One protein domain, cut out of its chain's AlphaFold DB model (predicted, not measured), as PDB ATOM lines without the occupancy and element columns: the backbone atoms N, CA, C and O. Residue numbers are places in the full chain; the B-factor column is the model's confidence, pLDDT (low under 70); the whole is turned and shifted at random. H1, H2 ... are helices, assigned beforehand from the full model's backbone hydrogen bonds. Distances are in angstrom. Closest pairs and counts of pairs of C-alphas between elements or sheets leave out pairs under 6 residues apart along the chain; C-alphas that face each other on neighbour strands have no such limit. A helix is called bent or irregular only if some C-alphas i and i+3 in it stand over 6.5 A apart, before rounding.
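Overview. This is residues 2 to 46 of the 212 residues of the protein "EpsG family protein" of Enterococcus mundtii (UniProt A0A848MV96). What is the shape? Three helices, H1, H2 and H3, make a small up-and-down bundle, triangular in section, each running against the one before. What are its figures? The 45 printed residues, all helix by class, have no named strand; the whole is compact, radius of gyration of the C-alphas 9.6 A, spanning 29 by 16 by 15 A.

Arrangement. What touches H3, residues 30 to 45? Its residues 32 to 39 alone touch H2, residues 15 to 28, a hairpin at a shallow tilt of 27 degrees; the closest C-alphas, Ser 26 and Ser 32, are 4.9 A apart. They only just touch H1, residues 2 to 11, with 3 pairs of C-alphas within 8 A, the closest Phe 10 and Tyr 39, 6.4 A. And H1 with H2? This hairpin has a shallow tilt of 4 degrees; the closest C-alphas, Ala 9 and Ile 18, are 6.2 A apart. Which backbone pairs are within hydrogen-bond range? O i to N i+4: H1 2 of 6, beside 6 of 7 O i to N i+3, H2 9 of 10, H3 8 of 12.

Along the chain. Where is H3? It runs 24.8 A to C-alpha 45 (254.188, 124.820, 208.463), with a kink of 25 degrees near residue 37. And the others? H2 spans 20.4 A; H1 spans 16.0 A from C-alpha 2 (251.672, 144.785, 219.545), only just irregular, C-alphas 5 and 8 being 6.9 A apart.

Size, cuts and confidence. How large? The farthest C-alphas, Leu 27 and Lys 46, are 29.5 A apart. Any cut or low confidence? The printed part has no cut, both links are tight, and residue 2 has pLDDT under 70.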
ATOM      1  N   ILE A   2     253.060 145.080 219.991       69.56
ATOM      2  CA  ILE A   2     251.672 144.785 219.545       69.56
ATOM      3  C   ILE A   2     251.530 143.365 218.965       69.56
ATOM      4  O   ILE A   2     250.553 142.681 219.245       69.56
ATOM      5  N   PHE A   3     252.541 142.875 218.238       80.62
ATOM      6  CA  PHE A   3     252.560 141.501 217.725       80.62
ATOM      7  C   PHE A   3     252.395 140.423 218.812       80.62
ATOM      8  O   PHE A   3     251.682 139.445 218.604       80.62
ATOM      9  N   LEU A   4     252.990 140.608 219.994       85.44
ATOM     10  CA  LEU A   4     252.924 139.618 221.073       85.44
ATOM     11  C   LEU A   4     251.488 139.438 221.593       85.44
ATOM     12  O   LEU A   4     251.112 138.336 221.987       85.44
ATOM     13  N   LEU A   5     250.656 140.485 221.507       85.38
ATOM     14  CA  LEU A   5     249.228 140.422 221.839       85.38
ATOM     15  C   LEU A   5     248.435 139.531 220.871       85.38
ATOM     16  O   LEU A   5     247.346 139.075 221.215       85.38
ATOM     17  N   ALA A   6     248.971 139.252 219.678       87.25
ATOM     18  CA  ALA A   6     248.344 138.363 218.709       87.25
ATOM     19  C   ALA A   6     248.603 136.877 219.002       87.25
ATOM     20  O   ALA A   6     247.799 136.045 218.584       87.25
ATOM     21  N   LEU A   7     249.649 136.513 219.757       89.62
ATOM     22  CA  LEU A   7     250.006 135.108 220.030       89.62
ATOM     23  C   LEU A   7     248.847 134.256 220.592       89.62
ATOM     24  O   LEU A   7     248.653 133.130 220.121       89.62
ATOM     25  N   PRO A   8     247.999 134.748 221.520       90.06
ATOM     26  CA  PRO A   8     246.824 133.997 221.962       90.06
ATOM     27  C   PRO A   8     245.825 133.703 220.832       90.06
ATOM     28  O   PRO A   8     245.175 132.656 220.843       90.06
ATOM     29  N   ALA A   9     245.697 134.597 219.846       90.06
ATOM     30  CA  ALA A   9     244.831 134.395 218.685       90.06
ATOM     31  C   ALA A   9     245.415 133.372 217.693       90.06
ATOM     32  O   ALA A   9     244.641 132.608 217.112       90.06
ATOM     33  N   PHE A  10     246.748 133.280 217.575       91.19
ATOM     34  CA  PHE A  10     247.418 132.189 216.848       91.19
ATOM     35  C   PHE A  10     247.069 130.838 217.474       91.19
ATOM     36  O   PHE A  10     246.603 129.934 216.780       91.19
ATOM     37  N   LYS A  11     247.209 130.729 218.802       89.19
ATOM     38  CA  LYS A  11     246.883 129.507 219.548       89.19
ATOM     39  C   LYS A  11     245.422 129.092 219.376       89.19
ATOM     40  O   LYS A  11     245.136 127.933 219.102       89.19
ATOM     41  N   LYS A  12     244.490 130.042 219.504       90.56
ATOM     42  CA  LYS A  12     243.044 129.792 219.367       90.56
ATOM     43  C   LYS A  12     242.573 129.632 217.913       90.56
ATOM     44  O   LYS A  12     241.379 129.448 217.703       90.56
ATOM     45  N   ARG A  13     243.468 129.745 216.921       88.38
ATOM     46  CA  ARG A  13     243.146 129.735 215.480       88.38
ATOM     47  C   ARG A  13     242.019 130.706 215.100       88.38
ATOM     48  O   ARG A  13     241.167 130.409 214.264       88.38
ATOM     49  N   ASN A  14     242.006 131.883 215.725       92.69
ATOM     50  CA  ASN A  14     240.958 132.877 215.516       92.69
ATOM     51  C   ASN A  14     241.392 133.907 214.463       92.69
ATOM     52  O   ASN A  14     241.948 134.955 214.797       92.69
ATOM     53  N   LEU A  15     241.103 133.611 213.191       92.75
ATOM     54  CA  LEU A  15     241.456 134.473 212.056       92.75
ATOM     55  C   LEU A  15     240.854 135.882 212.177       92.75
ATOM     56  O   LEU A  15     241.521 136.861 211.855       92.75
ATOM     57  N   ARG A  16     239.621 136.006 212.689       94.06
ATOM     58  CA  ARG A  16     238.961 137.309 212.869       94.06
ATOM     59  C   ARG A  16     239.769 138.212 213.798       94.06
ATOM     60  O   ARG A  16     240.008 139.371 213.468       94.06
ATOM     61  N   ASN A  17     240.223 137.675 214.929       93.25
ATOM     62  CA  ASN A  17     241.042 138.432 215.872       93.25
ATOM     63  C   ASN A  17     242.417 138.766 215.284       93.25
ATOM     64  O   ASN A  17     242.920 139.855 215.531       93.25
ATOM     65  N   ILE A  18     243.003 137.872 214.483       94.25
ATOM     66  CA  ILE A  18     244.266 138.141 213.778       94.25
ATOM     67  C   ILE A  18     244.121 139.315 212.809       94.25
ATOM     68  O   ILE A  18     244.939 140.230 212.851       94.25
ATOM     69  N   ILE A  19     243.070 139.321 211.984       94.75
ATOM     70  CA  ILE A  19     242.799 140.415 211.043       94.75
ATOM     71  C   ILE A  19     242.592 141.723 211.810       94.75
ATOM     72  O   ILE A  19     243.221 142.726 211.483       94.75
ATOM     73  N   LEU A  20     241.775 141.713 212.866       94.25
ATOM     74  CA  LEU A  20     241.507 142.910 213.665       94.25
ATOM     75  C   LEU A  20     242.786 143.454 214.314       94.25
ATOM     76  O   LEU A  20     243.074 144.639 214.184       94.25
ATOM     77  N   LEU A  21     243.580 142.601 214.967       92.81
ATOM     78  CA  LEU A  21     244.839 143.011 215.596       92.81
ATOM     79  C   LEU A  21     245.865 143.500 214.570       92.81
ATOM     80  O   LEU A  21     246.607 144.438 214.849       92.81
ATOM     81  N   SER A  22     245.893 142.895 213.385       93.31
ATOM     82  CA  SER A  22     246.754 143.318 212.283       93.31
ATOM     83  C   SER A  22     246.373 144.706 211.759       93.31
ATOM     84  O   SER A  22     247.254 145.549 211.589       93.31
ATOM     85  N   LEU A  23     245.073 144.976 211.589       93.62
ATOM     86  CA  LEU A  23     244.555 146.286 211.180       93.62
ATOM     87  C   LEU A  23     244.751 147.353 212.263       93.62
ATOM     88  O   LEU A  23     245.199 148.451 211.968       93.62
ATOM     89  N   VAL A  24     244.478 147.043 213.532       92.88
ATOM     90  CA  VAL A  24     244.724 147.991 214.632       92.88
ATOM     91  C   VAL A  24     246.220 148.275 214.769       92.88
ATOM     92  O   VAL A  24     246.624 149.422 214.922       92.88
ATOM     93  N   GLY A  25     247.066 147.248 214.658       90.00
ATOM     94  CA  GLY A  25     248.516 147.417 214.668       90.00
ATOM     95  C   GLY A  25     249.031 148.240 213.487       90.00
ATOM     96  O   GLY A  25     250.023 148.957 213.633       90.00
ATOM     97  N   SER A  26     248.368 148.174 212.326       90.75
ATOM     98  CA  SER A  26     248.789 148.917 211.135       90.75
ATOM     99  C   SER A  26     248.570 150.425 211.266       90.75
ATOM    100  O   SER A  26     249.322 151.180 210.651       90.75
ATOM    101  N   LEU A  27     247.650 150.855 212.140       91.38
ATOM    102  CA  LEU A  27     247.474 152.263 212.516       91.38
ATOM    103  C   LEU A  27     248.715 152.844 213.212       91.38
ATOM    104  O   LEU A  27     248.999 154.026 213.062       91.38
ATOM    105  N   PHE A  28     249.467 152.018 213.948       88.44
ATOM    106  CA  PHE A  28     250.731 152.422 214.575       88.44
ATOM    107  C   PHE A  28     251.923 152.219 213.642       88.44
ATOM    108  O   PHE A  28     252.828 153.048 213.582       88.44
ATOM    109  N   HIS A  29     251.953 151.087 212.934       85.19
ATOM    110  CA  HIS A  29     253.022 150.770 211.998       85.19
ATOM    111  C   HIS A  29     252.532 149.796 210.925       85.19
ATOM    112  O   HIS A  29     252.185 148.654 211.235       85.19
ATOM    113  N   ILE A  30     252.572 150.216 209.654       86.56
ATOM    114  CA  ILE A  30     251.989 149.492 208.506       86.56
ATOM    115  C   ILE A  30     252.453 148.034 208.385       86.56
ATOM    116  O   ILE A  30     251.698 147.164 207.958       86.56
ATOM    117  N   VAL A  31     253.678 147.734 208.827       85.94
ATOM    118  CA  VAL A  31     254.248 146.379 208.758       85.94
ATOM    119  C   VAL A  31     253.486 145.380 209.647       85.94
ATOM    120  O   VAL A  31     253.559 144.180 209.414       85.94
ATOM    121  N   SER A  32     252.641 145.835 210.578       88.88
ATOM    122  CA  SER A  32     251.712 144.963 211.322       88.88
ATOM    123  C   SER A  32     250.714 144.210 210.423       88.88
ATOM    124  O   SER A  32     250.118 143.228 210.865       88.88
ATOM    125  N   ILE A  33     250.561 144.595 209.148       91.50
ATOM    126  CA  ILE A  33     249.822 143.806 208.144       91.50
ATOM    127  C   ILE A  33     250.433 142.405 207.964       91.50
ATOM    128  O   ILE A  33     249.709 141.435 207.737       91.50
ATOM    129  N   PHE A  34     251.749 142.253 208.163       91.00
ATOM    130  CA  PHE A  34     252.447 140.968 208.035       91.00
ATOM    131  C   PHE A  34     252.038 139.927 209.093       91.00
ATOM    132  O   PHE A  34     252.365 138.749 208.954       91.00
ATOM    133  N   ILE A  35     251.271 140.306 210.117       92.69
ATOM    134  CA  ILE A  35     250.726 139.355 211.096       92.69
ATOM    135  C   ILE A  35     249.787 138.339 210.421       92.69
ATOM    136  O   ILE A  35     249.773 137.169 210.804       92.69
ATOM    137  N   ILE A  36     249.045 138.754 209.388       93.88
ATOM    138  CA  ILE A  36     248.137 137.874 208.636       93.88
ATOM    139  C   ILE A  36     248.907 136.763 207.898       93.88
ATOM    140  O   ILE A  36     248.628 135.591 208.159       93.88
ATOM    141  N   PRO A  37     249.887 137.057 207.017       94.25
ATOM    142  CA  PRO A  37     250.665 136.003 206.375       94.25
ATOM    143  C   PRO A  37     251.471 135.178 207.384       94.25
ATOM    144  O   PRO A  37     251.624 133.978 207.180       94.25
ATOM    145  N   ALA A  38     251.910 135.758 208.507       94.31
ATOM    146  CA  ALA A  38     252.551 134.986 209.569       94.31
ATOM    147  C   ALA A  38     251.616 133.945 210.197       94.31
ATOM    148  O   ALA A  38     252.028 132.815 210.457       94.31
ATOM    149  N   TYR A  39     250.344 134.288 210.395       94.75
ATOM    150  CA  TYR A  39     249.330 133.339 210.848       94.75
ATOM    151  C   TYR A  39     249.146 132.180 209.872       94.75
ATOM    152  O   TYR A  39     249.169 131.021 210.290       94.75
ATOM    153  N   LEU A  40     249.043 132.476 208.576       94.94
ATOM    154  CA  LEU A  40     248.951 131.443 207.544       94.94
ATOM    155  C   LEU A  40     250.207 130.567 207.514       94.94
ATOM    156  O   LEU A  40     250.099 129.344 207.454       94.94
ATOM    157  N   PHE A  41     251.392 131.171 207.632       95.12
ATOM    158  CA  PHE A  41     252.659 130.447 207.683       95.12
ATOM    159  C   PHE A  41     252.679 129.421 208.818       95.12
ATOM    160  O   PHE A  41     252.950 128.248 208.572       95.12
ATOM    161  N   VAL A  42     252.314 129.820 210.042       94.00
ATOM    162  CA  VAL A  42     252.259 128.906 211.198       94.00
ATOM    163  C   VAL A  42     251.287 127.746 210.947       94.00
ATOM    164  O   VAL A  42     251.570 126.607 211.319       94.00
ATOM    165  N   GLN A  43     250.156 127.996 210.283       91.00
ATOM    166  CA  GLN A  43     249.180 126.949 209.969       91.00
ATOM    167  C   GLN A  43     249.644 125.973 208.883       91.00
ATOM    168  O   GLN A  43     249.350 124.780 208.979       91.00
ATOM    169  N   ILE A  44     250.347 126.467 207.862       91.88
ATOM    170  CA  ILE A  44     250.878 125.650 206.761       91.88
ATOM    171  C   ILE A  44     252.054 124.813 207.260       91.88
ATOM    172  O   ILE A  44     252.136 123.612 207.006       91.88
ATOM    173  N   VAL A  45     252.961 125.450 207.996       88.88
ATOM    174  CA  VAL A  45     254.188 124.820 208.463       88.88
ATOM    175  C   VAL A  45     253.909 123.861 209.614       88.88
ATOM    176  O   VAL A  45     254.545 122.812 209.657       88.88
ATOM    177  N   LYS A  46     252.912 124.117 210.470       84.81
ATOM    178  CA  LYS A  46     252.607 123.272 211.635       84.81
ATOM    179  C   LYS A  46     253.886 123.040 212.434       84.81
ATOM    180  O   LYS A  46     254.390 123.990 213.007       84.81
TER     181      LYS A  46